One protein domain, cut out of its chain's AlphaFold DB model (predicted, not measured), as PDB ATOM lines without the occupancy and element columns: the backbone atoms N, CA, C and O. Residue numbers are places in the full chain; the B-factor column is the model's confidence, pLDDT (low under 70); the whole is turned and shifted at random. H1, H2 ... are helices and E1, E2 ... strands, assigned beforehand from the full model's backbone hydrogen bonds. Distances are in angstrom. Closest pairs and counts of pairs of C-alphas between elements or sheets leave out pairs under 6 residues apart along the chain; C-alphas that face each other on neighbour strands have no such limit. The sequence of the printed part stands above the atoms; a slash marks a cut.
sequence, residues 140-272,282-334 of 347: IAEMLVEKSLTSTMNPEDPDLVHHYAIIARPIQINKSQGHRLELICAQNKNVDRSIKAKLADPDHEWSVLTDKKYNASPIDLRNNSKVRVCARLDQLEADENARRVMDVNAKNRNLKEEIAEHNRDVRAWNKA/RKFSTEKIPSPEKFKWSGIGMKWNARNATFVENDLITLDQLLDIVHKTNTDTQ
ATOM      1  N   ILE A 140      35.096  77.898  75.854       55.56
ATOM      2  CA  ILE A 140      35.460  76.539  76.297       55.56
ATOM      3  C   ILE A 140      34.332  75.921  77.133       55.56
ATOM      4  O   ILE A 140      34.018  74.737  76.990       55.56
ATOM      5  N   ALA A 141      33.709  76.718  78.000       54.97
ATOM      6  CA  ALA A 141      32.582  76.298  78.814       54.97
ATOM      7  C   ALA A 141      31.360  75.925  77.971       54.97
ATOM      8  O   ALA A 141      30.731  74.903  78.237       54.97
ATOM      9  N   GLU A 142      31.028  76.725  76.961       59.12
ATOM     10  CA  GLU A 142      29.929  76.458  76.032       59.12
ATOM     11  C   GLU A 142      30.175  75.183  75.226       59.12
ATOM     12  O   GLU A 142      29.306  74.315  75.186       59.12
ATOM     13  N   MET A 143      31.385  74.991  74.703       56.78
ATOM     14  CA  MET A 143      31.750  73.770  73.981       56.78
ATOM     15  C   MET A 143      31.660  72.506  74.838       56.78
ATOM     16  O   MET A 143      31.310  71.426  74.357       56.78
ATOM     17  N   LEU A 144      32.005  72.607  76.121       52.22
ATOM     18  CA  LEU A 144      31.916  71.485  77.050       52.22
ATOM     19  C   LEU A 144      30.463  71.206  77.481       52.22
ATOM     20  O   LEU A 144      30.128  70.040  77.699       52.22
ATOM     21  N   VAL A 145      29.594  72.225  77.523       54.19
ATOM     22  CA  VAL A 145      28.132  72.066  77.675       54.19
ATOM     23  C   VAL A 145      27.519  71.405  76.442       54.19
ATOM     24  O   VAL A 145      26.769  70.445  76.570       54.19
ATOM     25  N   GLU A 146      27.860  71.862  75.241       55.62
ATOM     26  CA  GLU A 146      27.382  71.250  73.999       55.62
ATOM     27  C   GLU A 146      27.803  69.770  73.911       55.62
ATOM     28  O   GLU A 146      27.009  68.903  73.538       55.62
ATOM     29  N   LYS A 147      29.020  69.446  74.371       51.75
ATOM     30  CA  LYS A 147      29.520  68.065  74.474       51.75
ATOM     31  C   LYS A 147      28.777  67.228  75.522       51.75
ATOM     32  O   LYS A 147      28.614  66.027  75.319       51.75
ATOM     33  N   SER A 148      28.337  67.811  76.639       48.75
ATOM     34  CA  SER A 148      27.571  67.062  77.647       48.75
ATOM     35  C   SER A 148      26.162  66.718  77.163       48.75
ATOM     36  O   SER A 148      25.663  65.642  77.484       48.75
ATOM     37  N   LEU A 149      25.572  67.576  76.326       51.97
ATOM     38  CA  LEU A 149      24.274  67.343  75.692       51.97
ATOM     39  C   LEU A 149      24.332  66.303  74.562       51.97
ATOM     40  O   LEU A 149      23.363  65.579  74.354       51.97
ATOM     41  N   THR A 150      25.452  66.219  73.840       50.03
ATOM     42  CA  THR A 150      25.606  65.356  72.651       50.03
ATOM     43  C   THR A 150      26.298  64.016  72.922       50.03
ATOM     44  O   THR A 150      26.340  63.157  72.041       50.03
ATOM     45  N   SER A 151      26.837  63.799  74.127       49.78
ATOM     46  CA  SER A 151      27.485  62.538  74.501       49.78
ATOM     47  C   SER A 151      26.469  61.400  74.665       49.78
ATOM     48  O   SER A 151      25.488  61.525  75.395       49.78
ATOM     49  N   THR A 152      26.749  60.252  74.047       44.03
ATOM     50  CA  THR A 152      25.951  59.014  74.138       44.03
ATOM     51  C   THR A 152      26.068  58.287  75.486       44.03
ATOM     52  O   THR A 152      25.389  57.290  75.698       44.03
ATOM     53  N   MET A 153      26.911  58.780  76.400       49.53
ATOM     54  CA  MET A 153      27.194  58.210  77.728       49.53
ATOM     55  C   MET A 153      26.527  59.011  78.859       49.53
ATOM     56  O   MET A 153      27.048  59.076  79.968       49.53
ATOM     57  N   ASN A 154      25.410  59.683  78.577       49.94
ATOM     58  CA  ASN A 154      24.705  60.528  79.538       49.94
ATOM     59  C   ASN A 154      23.951  59.643  80.562       49.94
ATOM     60  O   ASN A 154      22.999  58.975  80.159       49.94
ATOM     61  N   PRO A 155      24.350  59.572  81.852       53.62
ATOM     62  CA  PRO A 155      23.565  58.894  82.870       53.62
ATOM     63  C   PRO A 155      22.220  59.607  82.999       53.62
ATOM     64  O   PRO A 155      22.174  60.832  83.083       53.62
ATOM     65  N   GLU A 156      21.131  58.844  83.071       54.81
ATOM     66  CA  GLU A 156      19.795  59.400  83.323       54.81
ATOM     67  C   GLU A 156      19.713  60.116  84.688       54.81
ATOM     68  O   GLU A 156      18.870  60.991  84.875       54.81
ATOM     69  N   ASP A 157      20.611  59.774  85.623       60.22
ATOM     70  CA  ASP A 157      20.731  60.381  86.950       60.22
ATOM     71  C   ASP A 157      21.720  61.579  86.963       60.22
ATOM     72  O   ASP A 157      22.936  61.383  86.817       60.22
ATOM     73  N   PRO A 158      21.241  62.816  87.217       58.62
ATOM     74  CA  PRO A 158      22.062  64.023  87.325       58.62
ATOM     75  C   PRO A 158      23.163  63.978  88.399       58.62
ATOM     76  O   PRO A 158      24.121  64.751  88.308       58.62
ATOM     77  N   ASP A 159      23.048  63.114  89.412       59.31
ATOM     78  CA  ASP A 159      24.033  62.984  90.497       59.31
ATOM     79  C   ASP A 159      25.235  62.104  90.124       59.31
ATOM     80  O   ASP A 159      26.290  62.165  90.772       59.31
ATOM     81  N   LEU A 160      25.107  61.320  89.051       56.31
ATOM     82  CA  LEU A 160      26.197  60.540  88.465       56.31
ATOM     83  C   LEU A 160      26.993  61.343  87.428       56.31
ATOM     84  O   LEU A 160      28.116  60.960  87.094       56.31
ATOM     85  N   VAL A 161      26.460  62.489  86.995       59.09
ATOM     86  CA  VAL A 161      27.111  63.393  86.047       59.09
ATOM     87  C   VAL A 161      28.385  63.960  86.675       59.09
ATOM     88  O   VAL A 161      28.404  64.517  87.783       59.09
ATOM     89  N   HIS A 162      29.500  63.774  85.975       61.06
ATOM     90  CA  HIS A 162      30.753  64.417  86.331       61.06
ATOM     91  C   HIS A 162      30.674  65.918  86.018       61.06
ATOM     92  O   HIS A 162      29.803  66.424  85.324       61.06
ATOM     93  N   HIS A 163      31.511  66.705  86.655       65.50
ATOM     94  CA  HIS A 163      31.414  68.154  86.654       65.50
ATOM     95  C   HIS A 163      32.836  68.666  86.668       65.50
ATOM     96  O   HIS A 163      33.719  68.062  87.291       65.50
ATOM     97  N   TYR A 164      33.079  69.746  85.943       66.88
ATOM     98  CA  TYR A 164      34.292  70.501  86.139       66.88
ATOM     99  C   TYR A 164      33.994  71.986  86.331       66.88
ATOM    100  O   TYR A 164      33.025  72.535  85.803       66.88
ATOM    101  N   ALA A 165      34.873  72.629  87.083       67.38
ATOM    102  CA  ALA A 165      34.882  74.065  87.256       67.38
ATOM    103  C   ALA A 165      36.307  74.579  87.102       67.38
ATOM    104  O   ALA A 165      37.263  73.932  87.538       67.38
ATOM    105  N   ILE A 166      36.444  75.744  86.475       70.94
ATOM    106  CA  ILE A 166      37.705  76.482  86.461       70.94
ATOM    107  C   ILE A 166      37.519  77.653  87.402       70.94
ATOM    108  O   ILE A 166      36.683  78.531  87.173       70.94
ATOM    109  N   ILE A 167      38.312  77.649  88.462       79.62
ATOM    110  CA  ILE A 167      38.393  78.759  89.397       79.62
ATOM    111  C   ILE A 167      39.747  79.433  89.242       79.62
ATOM    112  O   ILE A 167      40.761  78.786  88.961       79.62
ATOM    113  N   ALA A 168      39.762  80.742  89.422       79.00
ATOM    114  CA  ALA A 168      40.964  81.540  89.326       79.00
ATOM    115  C   ALA A 168      41.114  82.418  90.553       79.00
ATOM    116  O   ALA A 168      40.131  82.919  91.097       79.00
ATOM    117  N   ARG A 169      42.361  82.647  90.941       82.50
ATOM    118  CA  ARG A 169      42.708  83.738  91.845       82.50
ATOM    119  C   ARG A 169      43.852  84.558  91.258       82.50
ATOM    120  O   ARG A 169      44.735  83.971  90.615       82.50
ATOM    121  N   PRO A 170      43.884  85.873  91.491       74.88
ATOM    122  CA  PRO A 170      45.058  86.670  91.191       74.88
ATOM    123  C   PRO A 170      46.232  86.219  92.074       74.88
ATOM    124  O   PRO A 170      46.064  85.848  93.238       74.88
ATOM    125  N   ILE A 171      47.432  86.208  91.506       79.12
ATOM    126  CA  ILE A 171      48.692  85.968  92.213       79.12
ATOM    127  C   ILE A 171      49.747  86.958  91.735       79.12
ATOM    128  O   ILE A 171      49.711  87.423  90.600       79.12
ATOM    129  N   GLN A 172      50.721  87.251  92.590       68.69
ATOM    130  CA  GLN A 172      51.892  88.029  92.206       68.69
ATOM    131  C   GLN A 172      53.050  87.070  91.911       68.69
ATOM    132  O   GLN A 172      53.458  86.305  92.788       68.69
ATOM    133  N   ILE A 173      53.575  87.090  90.686       63.78
ATOM    134  CA  ILE A 173      54.742  86.298  90.277       63.78
ATOM    135  C   ILE A 173      55.844  87.289  89.924       63.78
ATOM    136  O   ILE A 173      55.675  88.075  89.009       63.78
ATOM    137  N   ASN A 174      56.972  87.293  90.638       51.41
ATOM    138  CA  ASN A 174      58.135  88.125  90.285       51.41
ATOM    139  C   ASN A 174      57.796  89.598  89.940       51.41
ATOM    140  O   ASN A 174      58.347  90.160  88.999       51.41
ATOM    141  N   LYS A 175      56.907  90.227  90.725       57.03
ATOM    142  CA  LYS A 175      56.391  91.604  90.554       57.03
ATOM    143  C   LYS A 175      55.400  91.834  89.398       57.03
ATOM    144  O   LYS A 175      54.874  92.940  89.323       57.03
ATOM    145  N   SER A 176      55.080  90.842  88.569       52.12
ATOM    146  CA  SER A 176      53.938  90.905  87.648       52.12
ATOM    147  C   SER A 176      52.667  90.355  88.303       52.12
ATOM    148  O   SER A 176      52.719  89.496  89.193       52.12
ATOM    149  N   GLN A 177      51.511  90.885  87.894       66.56
ATOM    150  CA  GLN A 177      50.221  90.277  88.213       66.56
ATOM    151  C   GLN A 177      49.983  89.109  87.257       66.56
ATOM    152  O   GLN A 177      50.124  89.256  86.048       66.56
ATOM    153  N   GLY A 178      49.639  87.953  87.809       68.62
ATOM    154  CA  GLY A 178      49.255  86.763  87.062       68.62
ATOM    155  C   GLY A 178      48.042  86.100  87.698       68.62
ATOM    156  O   GLY A 178      47.514  86.558  88.713       68.62
ATOM    157  N   HIS A 179      47.606  84.983  87.126       70.75
ATOM    158  CA  HIS A 179      46.481  84.218  87.652       70.75
ATOM    159  C   HIS A 179      46.911  82.794  87.978       70.75
ATOM    160  O   HIS A 179      47.591  82.130  87.197       70.75
ATOM    161  N   ARG A 180      46.481  82.294  89.138       75.19
ATOM    162  CA  ARG A 180      46.518  80.862  89.427       75.19
ATOM    163  C   ARG A 180      45.190  80.270  89.006       75.19
ATOM    164  O   ARG A 180      44.167  80.582  89.613       75.19
ATOM    165  N   LEU A 181      45.237  79.383  88.021       73.00
ATOM    166  CA  LEU A 181      44.079  78.628  87.565       73.00
ATOM    167  C   LEU A 181      44.056  77.254  88.233       73.00
ATOM    168  O   LEU A 181      45.082  76.567  88.315       73.00
ATOM    169  N   GLU A 182      42.881  76.852  88.702       73.44
ATOM    170  CA  GLU A 182      42.632  75.514  89.220       73.44
ATOM    171  C   GLU A 182      41.435  74.898  88.494       73.44
ATOM    172  O   GLU A 182      40.314  75.402  88.561       73.44
ATOM    173  N   LEU A 183      41.702  73.796  87.791       69.25
ATOM    174  CA  LEU A 183      40.673  72.941  87.214       69.25
ATOM    175  C   LEU A 183      40.255  71.909  88.267       69.25
ATOM    176  O   LEU A 183      41.058  71.056  88.664       69.25
ATOM    177  N   ILE A 184      39.004  71.989  88.705       69.31
ATOM    178  CA  ILE A 184      38.372  71.048  89.631       69.31
ATOM    179  C   ILE A 184      37.537  70.082  88.800       69.31
ATOM    180  O   ILE A 184      36.653  70.541  88.091       69.31
ATOM    181  N   CYS A 185      37.768  68.771  88.915       64.62
ATOM    182  CA  CYS A 185      36.973  67.748  88.229       64.62
ATOM    183  C   CYS A 185      36.515  66.652  89.204       64.62
ATOM    184  O   CYS A 185      37.357  65.967  89.793       64.62
ATOM    185  N   ALA A 186      35.206  66.453  89.370       66.81
ATOM    186  CA  ALA A 186      34.635  65.390  90.209       66.81
ATOM    187  C   ALA A 186      33.145  65.146  89.883       66.81
ATOM    188  O   ALA A 186      32.598  65.773  88.991       66.81
ATOM    189  N   GLN A 187      32.459  64.263  90.617       68.75
ATOM    190  CA  GLN A 187      30.984  64.240  90.634       68.75
ATOM    191  C   GLN A 187      30.427  65.597  91.095       68.75
ATOM    192  O   GLN A 187      31.033  66.215  91.975       68.75
ATOM    193  N   ASN A 188      29.266  66.006  90.572       69.50
ATOM    194  CA  ASN A 188      28.600  67.294  90.843       69.50
ATOM    195  C   ASN A 188      28.706  67.746  92.321       69.50
ATOM    196  O   ASN A 188      29.334  68.753  92.641       69.50
ATOM    197  N   LYS A 189      28.261  66.899  93.262       74.38
ATOM    198  CA  LYS A 189      28.307  67.178  94.716       74.38
ATOM    199  C   LYS A 189      29.701  67.502  95.277       74.38
ATOM    200  O   LYS A 189      29.831  68.199  96.285       74.38
ATOM    201  N   ASN A 190      30.752  66.954  94.672       76.19
ATOM    202  CA  ASN A 190      32.135  67.136  95.104       76.19
ATOM    203  C   ASN A 190      32.771  68.380  94.473       76.19
ATOM    204  O   ASN A 190      33.612  69.012  95.119       76.19
ATOM    205  N   VAL A 191      32.370  68.745  93.252       73.62
ATOM    206  CA  VAL A 191      32.773  70.010  92.626       73.62
ATOM    207  C   VAL A 191      32.153  71.177  93.378       73.62
ATOM    208  O   VAL A 191      32.903  72.023  93.854       73.62
ATOM    209  N   ASP A 192      30.843  71.147  93.638       79.62
ATOM    210  CA  ASP A 192      30.144  72.175  94.421       79.62
ATOM    211  C   ASP A 192      30.793  72.401  95.787       79.62
ATOM    212  O   ASP A 192      31.010  73.534  96.224       79.62
ATOM    213  N   ARG A 193      31.144  71.307  96.476       84.00
ATOM    214  CA  ARG A 193      31.850  71.374  97.759       84.00
ATOM    215  C   ARG A 193      33.220  72.034  97.614       84.00
ATOM    216  O   ARG A 193      33.595  72.830  98.469       84.00
ATOM    217  N   SER A 194      33.959  71.705  96.557       81.81
ATOM    218  CA  SER A 194      35.298  72.248  96.311       81.81
ATOM    219  C   SER A 194      35.249  73.730  95.930       81.81
ATOM    220  O   SER A 194      36.046  74.503  96.452       81.81
ATOM    221  N   ILE A 195      34.284  74.144  95.101       82.50
ATOM    222  CA  ILE A 195      34.027  75.554  94.777       82.50
ATOM    223  C   ILE A 195      33.679  76.319  96.052       82.50
ATOM    224  O   ILE A 195      34.327  77.316  96.355       82.50
ATOM    225  N   LYS A 196      32.714  75.833  96.844       86.81
ATOM    226  CA  LYS A 196      32.319  76.477  98.106       86.81
ATOM    227  C   LYS A 196      33.490  76.614  99.071       86.81
ATOM    228  O   LYS A 196      33.657  77.672  99.660       86.81
ATOM    229  N   ALA A 197      34.316  75.576  99.205       87.19
ATOM    230  CA  ALA A 197      35.503  75.623 100.053       87.19
ATOM    231  C   ALA A 197      36.518  76.677  99.582       87.19
ATOM    232  O   ALA A 197      37.162  77.305 100.412       87.19
ATOM    233  N   LYS A 198      36.652  76.882  98.267       86.06
ATOM    234  CA  LYS A 198      37.559  77.881  97.683       86.06
ATOM    235  C   LYS A 198      37.007  79.297  97.792       86.06
ATOM    236  O   LYS A 198      37.745  80.198  98.146       86.06
ATOM    237  N   LEU A 199      35.715  79.490  97.549       84.81
ATOM    238  CA  LEU A 199      35.058  80.791  97.709       84.81
ATOM    239  C   LEU A 199      34.940  81.229  99.174       84.81
ATOM    240  O   LEU A 199      34.802  82.415  99.443       84.81
ATOM    241  N   ALA A 200      34.980  80.283 100.112       86.75
ATOM    242  CA  ALA A 200      34.994  80.557 101.545       86.75
ATOM    243  C   ALA A 200      36.410  80.763 102.119       86.75
ATOM    244  O   ALA A 200      36.536  80.933 103.329       86.75
ATOM    245  N   ASP A 201      37.459  80.709 101.291       87.12
ATOM    246  CA  ASP A 201      38.846  80.935 101.701       87.12
ATOM    247  C   ASP A 201      39.039  82.423 102.068       87.12
ATOM    248  O   ASP A 201      38.973  83.273 101.179       87.12
ATOM    249  N   PRO A 202      39.249  82.772 103.353       82.94
ATOM    250  CA  PRO A 202      39.367  84.168 103.774       82.94
ATOM    251  C   PRO A 202      40.690  84.804 103.331       82.94
ATOM    252  O   PRO A 202      40.793  86.029 103.288       82.94
ATOM    253  N   ASP A 203      41.692  83.985 103.000       84.25
ATOM    254  CA  ASP A 203      43.040  84.444 102.676       84.25
ATOM    255  C   ASP A 203      43.205  84.738 101.178       84.25
ATOM    256  O   ASP A 203      44.204  85.330 100.757       84.25
ATOM    257  N   HIS A 204      42.249  84.315 100.342       82.81
ATOM    258  CA  HIS A 204      42.377  84.385  98.892       82.81
ATOM    259  C   HIS A 204      41.052  84.706  98.202       82.81
ATOM    260  O   HIS A 204      40.070  83.981  98.331       82.81
ATOM    261  N   GLU A 205      41.061  85.731  97.351       82.56
ATOM    262  CA  GLU A 205      39.915  86.053  96.507       82.56
ATOM    263  C   GLU A 205      39.863  85.108  95.297       82.56
ATOM    264  O   GLU A 205      40.583  85.265  94.307       82.56
ATOM    265  N   TRP A 206      39.022  84.082  95.401       82.56
ATOM    266  CA  TRP A 206      38.742  83.168  94.302       82.56
ATOM    267  C   TRP A 206      37.525  83.637  93.512       82.56
ATOM    268  O   TRP A 206      36.509  84.045  94.066       82.56
ATOM    269  N   SER A 207      37.604  83.500  92.195       75.88
ATOM    270  CA  SER A 207      36.496  83.734  91.277       75.88
ATOM    271  C   SER A 207      36.223  82.467  90.478       75.88
ATOM    272  O   SER A 207      37.141  81.806  89.986       75.88
ATOM    273  N   VAL A 208      34.946  82.100  90.372       73.81
ATOM    274  CA  VAL A 208      34.519  81.018  89.484       73.81
ATOM    275  C   VAL A 208      34.446  81.591  88.082       73.81
ATOM    276  O   VAL A 208      33.635  82.473  87.817       73.81
ATOM    277  N   LEU A 209      35.314  81.112  87.195       65.62
ATOM    278  CA  LEU A 209      35.315  81.544  85.800       65.62
ATOM    279  C   LEU A 209      34.356  80.693  84.969       65.62
ATOM    280  O   LEU A 209      33.735  81.186  84.034       65.62
ATOM    281  N   THR A 210      34.215  79.415  85.322       63.69
ATOM    282  CA  THR A 210      33.214  78.534  84.722       63.69
ATOM    283  C   THR A 210      32.821  77.399  85.654       63.69
ATOM    284  O   THR A 210      33.637  76.930  86.451       63.69
ATOM    285  N   ASP A 211      31.575  76.956  85.512       65.50
ATOM    286  CA  ASP A 211      30.933  75.943  86.338       65.50
ATOM    287  C   ASP A 211      29.939  75.132  85.490       65.50
ATOM    288  O   ASP A 211      28.807  75.568  85.270       65.50
ATOM    289  N   LYS A 212      30.372  74.002  84.905       58.91
ATOM    290  CA  LYS A 212      29.591  73.282  83.875       58.91
ATOM    291  C   LYS A 212      29.619  71.758  84.041       58.91
ATOM    292  O   LYS A 212      30.673  71.142  84.185       58.91
ATOM    293  N   LYS A 213      28.450  71.124  83.932       58.34
ATOM    294  CA  LYS A 213      28.264  69.668  84.071       58.34
ATOM    295  C   LYS A 213      28.696  68.913  82.802       58.34
ATOM    296  O   LYS A 213      28.377  69.341  81.694       58.34
ATOM    297  N   TYR A 214      29.412  67.798  82.966       55.78
ATOM    298  CA  TYR A 214      30.091  67.043  81.908       55.78
ATOM    299  C   TYR A 214      29.994  65.515  82.079       55.78
ATOM    300  O   TYR A 214      30.242  64.988  83.154       55.78
ATOM    301  N   ASN A 215      29.727  64.775  80.998       52.09
ATOM    302  CA  ASN A 215      29.413  63.342  81.086       52.09
ATOM    303  C   ASN A 215      30.437  62.337  80.563       52.09
ATOM    304  O   ASN A 215      30.160  61.143  80.575       52.09
ATOM    305  N   ALA A 216      31.627  62.771  80.148       51.47
ATOM    306  CA  ALA A 216      32.726  61.824  79.958       51.47
ATOM    307  C   ALA A 216      33.633  61.821  81.195       51.47
ATOM    308  O   ALA A 216      33.678  62.798  81.946       51.47
ATOM    309  N   SER A 217      34.376  60.733  81.407       52.12
ATOM    310  CA  SER A 217      35.352  60.642  82.492       52.12
ATOM    311  C   SER A 217      36.354  61.807  82.392       52.12
ATOM    312  O   SER A 217      37.168  61.850  81.466       52.12
ATOM    313  N   PRO A 218      36.354  62.781  83.324       52.28
ATOM    314  CA  PRO A 218      37.271  63.918  83.268       52.28
ATOM    315  C   PRO A 218      38.730  63.492  83.504       52.28
ATOM    316  O   PRO A 218      39.658  64.271  83.273       52.28
ATOM    317  N   ILE A 219      38.942  62.246  83.945       56.69
ATOM    318  CA  ILE A 219      40.252  61.606  84.061       56.69
ATOM    319  C   ILE A 219      40.898  61.465  82.676       56.69
ATOM    320  O   ILE A 219      42.096  61.725  82.552       56.69
ATOM    321  N   ASP A 220      40.115  61.163  81.638       61.81
ATOM    322  CA  ASP A 220      40.626  60.940  80.281       61.81
ATOM    323  C   ASP A 220      41.026  62.255  79.616       61.81
ATOM    324  O   ASP A 220      42.128  62.369  79.080       61.81
ATOM    325  N   LEU A 221      40.198  63.299  79.739       64.62
ATOM    326  CA  LEU A 221      40.547  64.634  79.249       64.62
ATOM    327  C   LEU A 221      41.833  65.143  79.914       64.62
ATOM    328  O   LEU A 221      42.725  65.649  79.231       64.62
ATOM    329  N   ARG A 222      41.966  64.969  81.235       68.81
ATOM    330  CA  ARG A 222      43.163  65.379  81.979       68.81
ATOM    331  C   ARG A 222      44.400  64.600  81.538       68.81
ATOM    332  O   ARG A 222      45.432  65.208  81.262       68.81
ATOM    333  N   ASN A 223      44.323  63.270  81.504       68.44
ATOM    334  CA  ASN A 223      45.464  62.421  81.160       68.44
ATOM    335  C   ASN A 223      45.914  62.659  79.714       68.44
ATOM    336  O   ASN A 223      47.107  62.838  79.476       68.44
ATOM    337  N   ASN A 224      44.974  62.773  78.775       68.00
ATOM    338  CA  ASN A 224      45.284  63.059  77.377       68.00
ATOM    339  C   ASN A 224      45.851  64.475  77.194       68.00
ATOM    340  O   ASN A 224      46.821  64.653  76.456       68.00
ATOM    341  N   SER A 225      45.336  65.470  77.929       71.62
ATOM    342  CA  SER A 225      45.902  66.827  77.918       71.62
ATOM    343  C   SER A 225      47.331  66.828  78.460       71.62
ATOM    344  O   SER A 225      48.210  67.455  77.873       71.62
ATOM    345  N   LYS A 226      47.597  66.070  79.535       77.94
ATOM    346  CA  LYS A 226      48.948  65.892  80.079       77.94
ATOM    347  C   LYS A 226      49.890  65.287  79.038       77.94
ATOM    348  O   LYS A 226      50.969  65.831  78.843       77.94
ATOM    349  N   VAL A 227      49.489  64.210  78.357       76.88
ATOM    350  CA  VAL A 227      50.310  63.564  77.314       76.88
ATOM    351  C   VAL A 227      50.664  64.551  76.203       76.88
ATOM    352  O   VAL A 227      51.820  64.626  75.796       76.88
ATOM    353  N   ARG A 228      49.707  65.366  75.750       78.12
ATOM    354  CA  ARG A 228      49.965  66.376  74.713       78.12
ATOM    355  C   ARG A 228      50.853  67.518  75.184       78.12
ATOM    356  O   ARG A 228      51.691  67.980  74.416       78.12
ATOM    357  N   VAL A 229      50.701  67.950  76.435       80.12
ATOM    358  CA  VAL A 229      51.614  68.915  77.057       80.12
ATOM    359  C   VAL A 229      53.033  68.344  77.113       80.12
ATOM    360  O   VAL A 229      53.957  69.033  76.695       80.12
ATOM    361  N   CYS A 230      53.213  67.085  77.536       79.44
ATOM    362  CA  CYS A 230      54.517  66.412  77.496       79.44
ATOM    363  C   CYS A 230      55.099  66.407  76.077       79.44
ATOM    364  O   CYS A 230      56.210  66.880  75.875       79.44
ATOM    365  N   ALA A 231      54.320  65.962  75.086       80.19
ATOM    366  CA  ALA A 231      54.771  65.893  73.698       80.19
ATOM    367  C   ALA A 231      55.175  67.268  73.139       80.19
ATOM    368  O   ALA A 231      56.135  67.384  72.379       80.19
ATOM    369  N   ARG A 232      54.468  68.337  73.531       82.50
ATOM    370  CA  ARG A 232      54.830  69.702  73.136       82.50
ATOM    371  C   ARG A 232      56.159  70.140  73.750       82.50
ATOM    372  O   ARG A 232      56.951  70.773  73.057       82.50
ATOM    373  N   LEU A 233      56.393  69.822  75.019       81.88
ATOM    374  CA  LEU A 233      57.652  70.134  75.699       81.88
ATOM    375  C   LEU A 233      58.820  69.376  75.076       81.88
ATOM    376  O   LEU A 233      59.849  69.988  74.808       81.88
ATOM    377  N   ASP A 234      58.629  68.092  74.771       81.12
ATOM    378  CA  ASP A 234      59.633  67.270  74.093       81.12
ATOM    379  C   ASP A 234      59.977  67.849  72.710       81.12
ATOM    380  O   ASP A 234      61.145  67.904  72.328       81.12
ATOM    381  N   GLN A 235      58.978  68.356  71.975       84.12
ATOM    382  CA  GLN A 235      59.211  69.035  70.698       84.12
ATOM    383  C   GLN A 235      60.017  70.327  70.868       84.12
ATOM    384  O   GLN A 235      60.961  70.558  70.119       84.12
ATOM    385  N   LEU A 236      59.668  71.169  71.846       84.00
ATOM    386  CA  LEU A 236      60.411  72.405  72.122       84.00
ATOM    387  C   LEU A 236      61.862  72.113  72.525       84.00
ATOM    388  O   LEU A 236      62.775  72.823  72.108       84.00
ATOM    389  N   GLU A 237      62.075  71.053  73.306       83.12
ATOM    390  CA  GLU A 237      63.403  70.594  73.709       83.12
ATOM    391  C   GLU A 237      64.214  70.132  72.494       83.12
ATOM    392  O   GLU A 237      65.388  70.482  72.348       83.12
ATOM    393  N   ALA A 238      63.587  69.373  71.594       83.38
ATOM    394  CA  ALA A 238      64.209  68.926  70.356       83.38
ATOM    395  C   ALA A 238      64.575  70.103  69.440       83.38
ATOM    396  O   ALA A 238      65.697  70.148  68.933       83.38
ATOM    397  N   ASP A 239      63.669  71.070  69.269       83.88
ATOM    398  CA  ASP A 239      63.879  72.249  68.425       83.88
ATOM    399  C   ASP A 239      65.050  73.103  68.938       83.88
ATOM    400  O   ASP A 239      65.917  73.520  68.165       83.88
ATOM    401  N   GLU A 240      65.116  73.337  70.250       84.81
ATOM    402  CA  GLU A 240      66.178  74.132  70.866       84.81
ATOM    403  C   GLU A 240      67.538  73.422  70.796       84.81
ATOM    404  O   GLU A 240      68.548  74.019  70.416       84.81
ATOM    405  N   ASN A 241      67.571  72.116  71.072       84.00
ATOM    406  CA  ASN A 241      68.786  71.322  70.908       84.00
ATOM    407  C   ASN A 241      69.244  71.291  69.435       84.00
ATOM    408  O   ASN A 241      70.442  71.406  69.165       84.00
ATOM    409  N   ALA A 242      68.317  71.213  68.474       85.06
ATOM    410  CA  ALA A 242      68.637  71.274  67.049       85.06
ATOM    411  C   ALA A 242      69.255  72.625  66.651       85.06
ATOM    412  O   ALA A 242      70.273  72.644  65.954       85.06
ATOM    413  N   ARG A 243      68.713  73.751  67.140       86.56
ATOM    414  CA  ARG A 243      69.303  75.084  66.916       86.56
ATOM    415  C   ARG A 243      70.730  75.171  67.444       86.56
ATOM    416  O   ARG A 243      71.629  75.575  66.712       86.56
ATOM    417  N   ARG A 244      70.972  74.707  68.672       83.69
ATOM    418  CA  ARG A 244      72.316  74.703  69.276       83.69
ATOM    419  C   ARG A 244      73.315  73.889  68.458       83.69
ATOM    420  O   ARG A 244      74.446  74.325  68.245       83.69
ATOM    421  N   VAL A 245      72.899  72.722  67.960       87.00
ATOM    422  CA  VAL A 245      73.713  71.896  67.055       87.00
ATOM    423  C   VAL A 245      74.042  72.660  65.771       87.00
ATOM    424  O   VAL A 245      75.194  72.655  65.332       87.00
ATOM    425  N   MET A 246      73.053  73.324  65.166       87.50
ATOM    426  CA  MET A 246      73.256  74.124  63.957       87.50
ATOM    427  C   MET A 246      74.242  75.272  64.189       87.50
ATOM    428  O   MET A 246      75.154  75.441  63.380       87.50
ATOM    429  N   ASP A 247      74.127  75.990  65.304       90.19
ATOM    430  CA  ASP A 247      75.006  77.112  65.646       90.19
ATOM    431  C   ASP A 247      76.453  76.672  65.863       90.19
ATOM    432  O   ASP A 247      77.376  77.268  65.303       90.19
ATOM    433  N   VAL A 248      76.678  75.595  66.622       89.62
ATOM    434  CA  VAL A 248      78.025  75.037  66.828       89.62
ATOM    435  C   VAL A 248      78.617  74.564  65.498       89.62
ATOM    436  O   VAL A 248      79.790  74.805  65.210       89.62
ATOM    437  N   ASN A 249      77.812  73.942  64.635       91.06
ATOM    438  CA  ASN A 249      78.260  73.523  63.309       91.06
ATOM    439  C   ASN A 249      78.583  74.708  62.389       91.06
ATOM    440  O   ASN A 249      79.557  74.640  61.634       91.06
ATOM    441  N   ALA A 250      77.801  75.786  62.444       92.31
ATOM    442  CA  ALA A 250      78.060  77.013  61.697       92.31
ATOM    443  C   ALA A 250      79.357  77.680  62.173       92.31
ATOM    444  O   ALA A 250      80.236  77.956  61.356       92.31
ATOM    445  N   LYS A 251      79.545  77.827  63.490       92.25
ATOM    446  CA  LYS A 251      80.789  78.340  64.087       92.25
ATOM    447  C   LYS A 251      82.002  77.509  63.681       92.25
ATOM    448  O   LYS A 251      82.995  78.056  63.210       92.25
ATOM    449  N   ASN A 252      81.904  76.184  63.788       93.56
ATOM    450  CA  ASN A 252      82.971  75.271  63.383       93.56
ATOM    451  C   ASN A 252      83.312  75.392  61.891       93.56
ATOM    452  O   ASN A 252      84.480  75.281  61.521       93.56
ATOM    453  N   ARG A 253      82.317  75.602  61.024       94.25
ATOM    454  CA  ARG A 253      82.528  75.800  59.584       94.25
ATOM    455  C   ARG A 253      83.236  77.121  59.301       94.25
ATOM    456  O   ARG A 253      84.276  77.102  58.651       94.25
ATOM    457  N   ASN A 254      82.740  78.216  59.869       94.06
ATOM    458  CA  ASN A 254      83.329  79.542  59.701       94.06
ATOM    459  C   ASN A 254      84.779  79.565  60.205       94.06
ATOM    460  O   ASN A 254      85.669  80.038  59.509       94.06
ATOM    461  N   LEU A 255      85.048  78.959  61.367       93.81
ATOM    462  CA  LEU A 255      86.400  78.889  61.920       93.81
ATOM    463  C   LEU A 255      87.342  78.027  61.059       93.81
ATOM    464  O   LEU A 255      88.527  78.340  60.934       93.81
ATOM    465  N   LYS A 256      86.843  76.947  60.437       95.12
ATOM    466  CA  LYS A 256      87.627  76.166  59.462       95.12
ATOM    467  C   LYS A 256      88.000  77.004  58.245       95.12
ATOM    468  O   LYS A 256      89.144  76.922  57.801       95.12
ATOM    469  N   GLU A 257      87.051  77.761  57.708       95.00
ATOM    470  CA  GLU A 257      87.253  78.621  56.541       95.00
ATOM    471  C   GLU A 257      88.246  79.747  56.854       95.00
ATOM    472  O   GLU A 257      89.236  79.887  56.137       95.00
ATOM    473  N   GLU A 258      88.079  80.435  57.985       95.06
ATOM    474  CA  GLU A 258      88.988  81.487  58.455       95.06
ATOM    475  C   GLU A 258      90.419  80.959  58.652       95.06
ATOM    476  O   GLU A 258      91.398  81.559  58.204       95.06
ATOM    477  N   ILE A 259      90.573  79.787  59.282       94.56
ATOM    478  CA  ILE A 259      91.889  79.159  59.459       94.56
ATOM    479  C   ILE A 259      92.486  78.743  58.111       94.56
ATOM    480  O   ILE A 259      93.701  78.848  57.925       94.56
ATOM    481  N   ALA A 260      91.673  78.256  57.171       95.50
ATOM    482  CA  ALA A 260      92.138  77.876  55.843       95.50
ATOM    483  C   ALA A 260      92.617  79.091  55.037       95.50
ATOM    484  O   ALA A 260      93.669  79.006  54.399       95.50
ATOM    485  N   GLU A 261      91.887  80.204  55.098       96.62
ATOM    486  CA  GLU A 261      92.252  81.480  54.483       96.62
ATOM    487  C   GLU A 261      93.537  82.041  55.100       96.62
ATOM    488  O   GLU A 261      94.535  82.206  54.399       96.62
ATOM    489  N   HIS A 262      93.593  82.160  56.428       95.38
ATOM    490  CA  HIS A 262      94.794  82.598  57.137       95.38
ATOM    491  C   HIS A 262      96.023  81.747  56.781       95.38
ATOM    492  O   HIS A 262      97.108  82.259  56.501       95.38
ATOM    493  N   ASN A 263      95.869  80.420  56.757       96.88
ATOM    494  CA  ASN A 263      96.957  79.511  56.407       96.88
ATOM    495  C   ASN A 263      97.374  79.623  54.935       96.88
ATOM    496  O   ASN A 263      98.539  79.368  54.620       96.88
ATOM    497  N   ARG A 264      96.456  79.976  54.029       96.56
ATOM    498  CA  ARG A 264      96.765  80.249  52.619       96.56
ATOM    499  C   ARG A 264      97.661  81.480  52.507       96.56
ATOM    500  O   ARG A 264      98.714  81.388  51.874       96.56
ATOM    501  N   ASP A 265      97.310  82.558  53.198       95.62
ATOM    502  CA  ASP A 265      98.071  83.811  53.197       95.62
ATOM    503  C   ASP A 265      99.448  83.638  53.833       95.62
ATOM    504  O   ASP A 265     100.467  84.031  53.261       95.62
ATOM    505  N   VAL A 266      99.512  82.951  54.976       94.25
ATOM    506  CA  VAL A 266     100.775  82.625  55.651       94.25
ATOM    507  C   VAL A 266     101.684  81.782  54.754       94.25
ATOM    508  O   VAL A 266     102.892  82.019  54.705       94.25
ATOM    509  N   ARG A 267     101.138  80.814  54.003       94.00
ATOM    510  CA  ARG A 267     101.923  80.017  53.041       94.00
ATOM    511  C   ARG A 267     102.439  80.863  51.885       94.00
ATOM    512  O   ARG A 267     103.604  80.706  51.518       94.00
ATOM    513  N   ALA A 268     101.605  81.735  51.319       94.19
ATOM    514  CA  ALA A 268     102.014  82.643  50.250       94.19
ATOM    515  C   ALA A 268     103.144  83.570  50.723       94.19
ATOM    516  O   ALA A 268     104.179  83.670  50.062       94.19
ATOM    517  N   TRP A 269     102.999  84.144  51.920       95.00
ATOM    518  CA  TRP A 269     104.013  84.996  52.534       95.00
ATOM    519  C   TRP A 269     105.325  84.241  52.796       95.00
ATOM    520  O   TRP A 269     106.382  84.685  52.346       95.00
ATOM    521  N   ASN A 270     105.259  83.064  53.431       93.06
ATOM    522  CA  ASN A 270     106.424  82.213  53.719       93.06
ATOM    523  C   ASN A 270     107.151  81.759  52.441       93.06
ATOM    524  O   ASN A 270     108.354  81.507  52.464       93.06
ATOM    525  N   LYS A 271     106.429  81.616  51.321       93.81
ATOM    526  CA  LYS A 271     107.013  81.277  50.017       93.81
ATOM    527  C   LYS A 271     107.772  82.460  49.406       93.81
ATOM    528  O   LYS A 271     108.795  82.229  48.760       93.81
ATOM    529  N   ALA A 272     107.271  83.682  49.593       92.50
ATOM    530  CA  ALA A 272     107.888  84.911  49.096       92.50
ATOM    531  C   ALA A 272     109.116  85.338  49.927       92.50
ATOM    532  O   ALA A 272     110.111  85.766  49.351       92.50
ATOM    533  N   ARG A 282      97.991  78.081  61.734       94.00
ATOM    534  CA  ARG A 282      96.949  77.774  62.717       94.00
ATOM    535  C   ARG A 282      96.402  76.367  62.486       94.00
ATOM    536  O   ARG A 282      96.286  75.913  61.345       94.00
ATOM    537  N   LYS A 283      96.048  75.671  63.566       90.44
ATOM    538  CA  LYS A 283      95.366  74.370  63.521       90.44
ATOM    539  C   LYS A 283      93.933  74.540  64.002       90.44
ATOM    540  O   LYS A 283      93.696  75.223  64.990       90.44
ATOM    541  N   PHE A 284      93.004  73.902  63.302       90.75
ATOM    542  CA  PHE A 284      91.601  73.878  63.690       90.75
ATOM    543  C   PHE A 284      91.340  72.751  64.698       90.75
ATOM    544  O   PHE A 284      91.773  71.618  64.487       90.75
ATOM    545  N   SER A 285      90.588  73.057  65.755       88.44
ATOM    546  CA  SER A 285      89.998  72.088  66.682       88.44
ATOM    547  C   SER A 285      88.482  72.245  66.673       88.44
ATOM    548  O   SER A 285      87.987  73.362  66.769       88.44
ATOM    549  N   THR A 286      87.754  71.133  66.578       89.62
ATOM    550  CA  THR A 286      86.284  71.165  66.523       89.62
ATOM    551  C   THR A 286      85.717  71.446  67.909       89.62
ATOM    552  O   THR A 286      86.018  70.710  68.851       89.62
ATOM    553  N   GLU A 287      84.888  72.479  68.029       88.06
ATOM    554  CA  GLU A 287      84.068  72.698  69.216       88.06
ATOM    555  C   GLU A 287      83.067  71.547  69.344       88.06
ATOM    556  O   GLU A 287      82.376  71.197  68.380       88.06
ATOM    557  N   LYS A 288      83.026  70.914  70.520       87.81
ATOM    558  CA  LYS A 288      82.130  69.787  70.774       87.81
ATOM    559  C   LYS A 288      80.700  70.293  70.897       87.81
ATOM    560  O   LYS A 288      80.444  71.267  71.595       87.81
ATOM    561  N   ILE A 289      79.776  69.574  70.269       81.88
ATOM    562  CA  ILE A 289      78.345  69.801  70.454       81.88
ATOM    563  C   ILE A 289      78.018  69.545  71.936       81.88
ATOM    564  O   ILE A 289      78.378  68.477  72.448       81.88
ATOM    565  N   PRO A 290      77.387  70.499  72.639       74.81
ATOM    566  CA  PRO A 290      76.989  70.305  74.026       74.81
ATOM    567  C   PRO A 290      75.967  69.168  74.136       74.81
ATOM    568  O   PRO A 290      75.194  68.918  73.210       74.81
ATOM    569  N   SER A 291      75.968  68.458  75.266       76.25
ATOM    570  CA  SER A 291      74.966  67.421  75.523       76.25
ATOM    571  C   SER A 291      73.548  68.008  75.464       76.25
ATOM    572  O   SER A 291      73.376  69.164  75.861       76.25
ATOM    573  N   PRO A 292      72.546  67.230  75.008       75.75
ATOM    574  CA  PRO A 292      71.164  67.692  74.964       75.75
ATOM    575  C   PRO A 292      70.729  68.159  76.348       75.75
ATOM    576  O   PRO A 292      70.880  67.427  77.333       75.75
ATOM    577  N   GLU A 293      70.220  69.380  76.426       73.25
ATOM    578  CA  GLU A 293      69.653  69.887  77.665       73.25
ATOM    579  C   GLU A 293      68.211  69.403  77.770       73.25
ATOM    580  O   GLU A 293      67.481  69.453  76.780       73.25
ATOM    581  N   LYS A 294      67.833  68.915  78.957       76.38
ATOM    582  CA  LYS A 294      66.468  68.465  79.239       76.38
ATOM    583  C   LYS A 294      65.718  69.486  80.066       76.38
ATOM    584  O   LYS A 294      66.239  69.939  81.093       76.38
ATOM    585  N   PHE A 295      64.476  69.787  79.699       71.56
ATOM    586  CA  PHE A 295      63.639  70.627  80.546       71.56
ATOM    587  C   PHE A 295      63.312  69.902  81.853       71.56
ATOM    588  O   PHE A 295      62.883  68.748  81.889       71.56
ATOM    589  N   LYS A 296      63.501  70.593  82.980       69.12
ATOM    590  CA  LYS A 296      63.083  70.070  84.282       69.12
ATOM    591  C   LYS A 296      61.597  70.343  84.463       69.12
ATOM    592  O   LYS A 296      61.200  71.501  84.549       69.12
ATOM    593  N   TRP A 297      60.797  69.291  84.639       63.84
ATOM    594  CA  TRP A 297      59.356  69.384  84.923       63.84
ATOM    595  C   TRP A 297      59.006  70.321  86.086       63.84
ATOM    596  O   TRP A 297      57.980  70.995  86.057       63.84
ATOM    597  N   SER A 298      59.880  70.419  87.089       63.66
ATOM    598  CA  SER A 298      59.721  71.348  88.212       63.66
ATOM    599  C   SER A 298      59.732  72.829  87.805       63.66
ATOM    600  O   SER A 298      59.233  73.651  88.564       63.66
ATOM    601  N   GLY A 299      60.301  73.174  86.645       58.69
ATOM    602  CA  GLY A 299      60.389  74.540  86.115       58.69
ATOM    603  C   GLY A 299      59.220  74.959  85.220       58.69
ATOM    604  O   GLY A 299      59.120  76.126  84.875       58.69
ATOM    605  N   ILE A 300      58.320  74.035  84.871       64.06
ATOM    606  CA  ILE A 300      57.227  74.261  83.903       64.06
ATOM    607  C   ILE A 300      55.992  74.874  84.586       64.06
ATOM    608  O   ILE A 300      54.990  75.162  83.951       64.06
ATOM    609  N   GLY A 301      56.004  75.042  85.914       65.06
ATOM    610  CA  GLY A 301      54.880  75.654  86.634       65.06
ATOM    611  C   GLY A 301      53.580  74.834  86.608       65.06
ATOM    612  O   GLY A 301      52.555  75.286  87.110       65.06
ATOM    613  N   MET A 302      53.603  73.611  86.070       73.19
ATOM    614  CA  MET A 302      52.442  72.728  85.971       73.19
ATOM    615  C   MET A 302      52.505  71.602  86.996       73.19
ATOM    616  O   MET A 302      53.515  70.909  87.118       73.19
ATOM    617  N   LYS A 303      51.396  71.362  87.702       74.38
ATOM    618  CA  LYS A 303      51.221  70.164  88.535       74.38
ATOM    619  C   LYS A 303      49.925  69.466  88.167       74.38
ATOM    620  O   LYS A 303      48.868  70.088  88.129       74.38
ATOM    621  N   TRP A 304      50.024  68.163  87.939       70.56
ATOM    622  CA  TRP A 304      48.896  67.286  87.650       70.56
ATOM    623  C   TRP A 304      48.739  66.316  88.816       70.56
ATOM    624  O   TRP A 304      49.589  65.447  89.003       70.56
ATOM    625  N   ASN A 305      47.669  66.450  89.595       67.38
ATOM    626  CA  ASN A 305      47.329  65.499  90.650       67.38
ATOM    627  C   ASN A 305      46.156  64.611  90.217       67.38
ATOM    628  O   ASN A 305      45.517  64.822  89.185       67.38
ATOM    629  N   ALA A 306      45.814  63.641  91.068       58.38
ATOM    630  CA  ALA A 306      44.721  62.702  90.827       58.38
ATOM    631  C   ALA A 306      43.340  63.362  90.635       58.38
ATOM    632  O   ALA A 306      42.447  62.716  90.091       58.38
ATOM    633  N   ARG A 307      43.144  64.620  91.059       56.97
ATOM    634  CA  ARG A 307      41.843  65.323  91.002       56.97
ATOM    635  C   ARG A 307      41.888  66.751  90.454       56.97
ATOM    636  O   ARG A 307      40.840  67.290  90.125       56.97
ATOM    637  N   ASN A 308      43.065  67.364  90.364       58.06
ATOM    638  CA  ASN A 308      43.213  68.732  89.878       58.06
ATOM    639  C   ASN A 308      44.472  68.890  89.025       58.06
ATOM    640  O   ASN A 308      45.426  68.115  89.126       58.06
ATOM    641  N   ALA A 309      44.451  69.911  88.178       64.88
ATOM    642  CA  ALA A 309      45.617  70.409  87.473       64.88
ATOM    643  C   ALA A 309      45.802  71.880  87.847       64.88
ATOM    644  O   ALA A 309      44.837  72.647  87.841       64.88
ATOM    645  N   THR A 310      47.024  72.262  88.201       69.81
ATOM    646  CA  THR A 310      47.386  73.659  88.449       69.81
ATOM    647  C   THR A 310      48.363  74.112  87.387       69.81
ATOM    648  O   THR A 310      49.375  73.438  87.168       69.81
ATOM    649  N   PHE A 311      48.080  75.260  86.788       75.88
ATOM    650  CA  PHE A 311      48.972  75.935  85.857       75.88
ATOM    651  C   PHE A 311      49.472  77.235  86.481       75.88
ATOM    652  O   PHE A 311      48.699  77.996  87.071       75.88
ATOM    653  N   VAL A 312      50.776  77.450  86.359       71.81
ATOM    654  CA  VAL A 312      51.451  78.719  86.598       71.81
ATOM    655  C   VAL A 312      52.050  79.129  85.263       71.81
ATOM    656  O   VAL A 312      52.746  78.335  84.623       71.81
ATOM    657  N   GLU A 313      51.739  80.352  84.851       68.00
ATOM    658  CA  GLU A 313      52.216  80.917  83.599       68.00
ATOM    659  C   GLU A 313      53.746  80.893  83.527       68.00
ATOM    660  O   GLU A 313      54.436  81.151  84.518       68.00
ATOM    661  N   ASN A 314      54.265  80.488  82.368       72.88
ATOM    662  CA  ASN A 314      55.687  80.296  82.122       72.88
ATOM    663  C   ASN A 314      56.004  80.500  80.634       72.88
ATOM    664  O   ASN A 314      55.125  80.396  79.780       72.88
ATOM    665  N   ASP A 315      57.281  80.719  80.335       73.50
ATOM    666  CA  ASP A 315      57.746  81.053  78.983       73.50
ATOM    667  C   ASP A 315      57.720  79.867  78.001       73.50
ATOM    668  O   ASP A 315      57.855  80.056  76.794       73.50
ATOM    669  N   LEU A 316      57.575  78.632  78.496       73.88
ATOM    670  CA  LEU A 316      57.626  77.423  77.666       73.88
ATOM    671  C   LEU A 316      56.257  77.077  77.078       73.88
ATOM    672  O   LEU A 316      56.169  76.619  75.939       73.88
ATOM    673  N   ILE A 317      55.194  77.267  77.860       77.00
ATOM    674  CA  ILE A 317      53.809  77.042  77.449       77.00
ATOM    675  C   ILE A 317      52.970  78.202  77.961       77.00
ATOM    676  O   ILE A 317      52.741  78.321  79.166       77.00
ATOM    677  N   THR A 318      52.470  79.018  77.033       77.25
ATOM    678  CA  THR A 318      51.541  80.103  77.362       77.25
ATOM    679  C   THR A 318      50.168  79.551  77.736       77.25
ATOM    680  O   THR A 318      49.811  78.423  77.374       77.25
ATOM    681  N   LEU A 319      49.365  80.357  78.437       70.56
ATOM    682  CA  LEU A 319      47.995  79.972  78.770       70.56
ATOM    683  C   LEU A 319      47.182  79.641  77.508       70.56
ATOM    684  O   LEU A 319      46.559  78.584  77.457       70.56
ATOM    685  N   ASP A 320      47.255  80.483  76.475       68.94
ATOM    686  CA  ASP A 320      46.569  80.263  75.194       68.94
ATOM    687  C   ASP A 320      46.925  78.900  74.577       68.94
ATOM    688  O   ASP A 320      46.047  78.141  74.172       68.94
ATOM    689  N   GLN A 321      48.208  78.529  74.579       70.62
ATOM    690  CA  GLN A 321      48.654  77.234  74.058       70.62
ATOM    691  C   GLN A 321      48.146  76.060  74.895       70.62
ATOM    692  O   GLN A 321      47.780  75.019  74.344       70.62
ATOM    693  N   LEU A 322      48.128  76.202  76.222       76.38
ATOM    694  CA  LEU A 322      47.563  75.181  77.098       76.38
ATOM    695  C   LEU A 322      46.066  74.999  76.824       76.38
ATOM    696  O   LEU A 322      45.598  73.864  76.724       76.38
ATOM    697  N   LEU A 323      45.329  76.100  76.677       66.75
ATOM    698  CA  LEU A 323      43.903  76.082  76.364       66.75
ATOM    699  C   LEU A 323      43.640  75.435  75.001       66.75
ATOM    700  O   LEU A 323      42.772  74.570  74.911       66.75
ATOM    701  N   ASP A 324      44.447  75.736  73.983       71.06
ATOM    702  CA  ASP A 324      44.387  75.081  72.672       71.06
ATOM    703  C   ASP A 324      44.654  73.574  72.754       71.06
ATOM    704  O   ASP A 324      43.996  72.780  72.075       71.06
ATOM    705  N   ILE A 325      45.618  73.144  73.576       71.50
ATOM    706  CA  ILE A 325      45.900  71.720  73.793       71.50
ATOM    707  C   ILE A 325      44.699  71.039  74.447       71.50
ATOM    708  O   ILE A 325      44.289  69.968  73.992       71.50
ATOM    709  N   VAL A 326      44.121  71.646  75.484       69.06
ATOM    710  CA  VAL A 326      42.919  71.130  76.154       69.06
ATOM    711  C   VAL A 326      41.752  71.070  75.170       69.06
ATOM    712  O   VAL A 326      41.072  70.049  75.093       69.06
ATOM    713  N   HIS A 327      41.569  72.109  74.356       62.38
ATOM    714  CA  HIS A 327      40.534  72.185  73.333       62.38
ATOM    715  C   HIS A 327      40.698  71.093  72.272       62.38
ATOM    716  O   HIS A 327      39.774  70.321  72.039       62.38
ATOM    717  N   LYS A 328      41.887  70.951  71.671       65.50
ATOM    718  CA  LYS A 328      42.181  69.887  70.694       65.50
ATOM    719  C   LYS A 328      42.013  68.500  71.304       65.50
ATOM    720  O   LYS A 328      41.440  67.623  70.675       65.50
ATOM    721  N   THR A 329      42.472  68.301  72.540       65.94
ATOM    722  CA  THR A 329      42.260  67.038  73.263       65.94
ATOM    723  C   THR A 329      40.773  66.756  73.419       65.94
ATOM    724  O   THR A 329      40.325  65.632  73.199       65.94
ATOM    725  N   ASN A 330      39.995  67.775  73.776       62.47
ATOM    726  CA  ASN A 330      38.557  67.657  73.916       62.47
ATOM    727  C   ASN A 330      37.893  67.289  72.583       62.47
ATOM    728  O   ASN A 330      37.092  66.358  72.579       62.47
ATOM    729  N   THR A 331      38.251  67.955  71.480       59.81
ATOM    730  CA  THR A 331      37.764  67.658  70.123       59.81
ATOM    731  C   THR A 331      38.126  66.240  69.683       59.81
ATOM    732  O   THR A 331      37.266  65.498  69.225       59.81
ATOM    733  N   ASP A 332      39.368  65.808  69.884       61.91
ATOM    734  CA  ASP A 332      39.826  64.498  69.406       61.91
ATOM    735  C   ASP A 332      39.232  63.343  70.230       61.91
ATOM    736  O   ASP A 332      38.952  62.265  69.711       61.91
ATOM    737  N   THR A 333      38.947  63.590  71.510       59.25
ATOM    738  CA  THR A 333      38.256  62.640  72.399       59.25
ATOM    739  C   THR A 333      36.727  62.736  72.315       59.25
ATOM    740  O   THR A 333      36.040  62.010  73.026       59.25
ATOM    741  N   GLN A 334      36.149  63.605  71.466       51.50
ATOM    742  CA  GLN A 334      34.693  63.639  71.215       51.50
ATOM    743  C   GLN A 334      34.183  62.396  70.474       51.50
ATOM    744  O   GLN A 334      32.980  62.155  70.486       51.50
TER     745      GLN A 334
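Overview. This is residues 140 to 272 and 282 to 334 of the 347 residues of an uncharacterized protein of Phytophthora cactorum (UniProt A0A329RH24). A small head built on a five-stranded antiparallel sheet has one very long, straight arm, the helix H3, beside which residues 282 to 295, part of a long stretch with no named element, run back toward the head. In the head, H2 covers one face of the sheet, H1 and the first turns of H3 are over the other, and H4 packs on H3 near its start. The printed part has 186 residues, with four named helices and five named strands in the order H1 E1 E2 H2 E3 H3 E4 E5 H4; the sheet's order is E3 E1 E2 E5 E4, and the class is mixed, helices and strands. The whole is extended, with a radius of gyration of the C-alphas of 26.3 A and spans of 97 by 41 by 24 A, and the arm makes the length.

Along the chain. H1, residues 140 to 150, begins at C-alpha 140 (35.460, 76.539, 76.297). The strands E1, residues 162 to 173, and E2, residues 176 to 187, are 32.7 A and 35.3 A long; E1 bends by 57 degrees at residue 170. H2 is residues 188 to 199, and E3 residues 207 to 214. H3, residues 218 to 272, is 81.2 A long and ends at C-alpha 272 (107.888, 84.911, 49.096). E4 is residues 302 to 304, E5 residues 308 to 311. H4, residues 319 to 332, is 19.8 A long and ends at C-alpha 332 (39.826, 64.498, 69.406).

Arrangement. E1 and E2 form a hairpin, with N 167 and O 182 at 3.0 A. Edge strand E3 pairs with E1, with N 166 and O 210 at 3.0 A. On the other side of E2 from E1 is E5, with N 183 and O 309 at 3.3 A. E4 and E5 form a hairpin, with N 303 and O 310 at 2.9 A. E2, H2 and E3 make a split strand-helix-strand unit, two strands running the same way with E1 between them, and its crossover is right-handed. There are three layers, helices on both faces of the sheet: H1 and H3 on one, H2 on the other. H1 lies over E3 at a height of 7.3 A; the closest C-alphas, of Ser 148 and Tyr 214, are 5.0 A apart. H2 runs along the strands at a height of 8.1 A; its closest C-alpha to E1 is that of Asn 188, 5.1 A from His 163. H3 is on the sheet with residues 218 to 229. H3 touches H4 with residues 221 to 229 alone, at a steep tilt of 58 degrees, opposite ways; the closest C-alphas, of Ser 225 and Val 326, are 5.5 A apart. In H1, H2, H3 and H4 every O i to N i+4 pair is within hydrogen-bond range.

Size, cuts and confidence. The C-alphas farthest apart, of Asp 157 and Ala 272, are 98.1 A apart. Residues 273 to 281 are not printed, and C-alphas 272 and 282 are 18.9 A apart across this cut. The link from H1 to E1, 11 residues, is long. The mean pLDDT of the printed part is 73.5; 79 residues are under 70, among them residues 140 to 165 and 209 to 224.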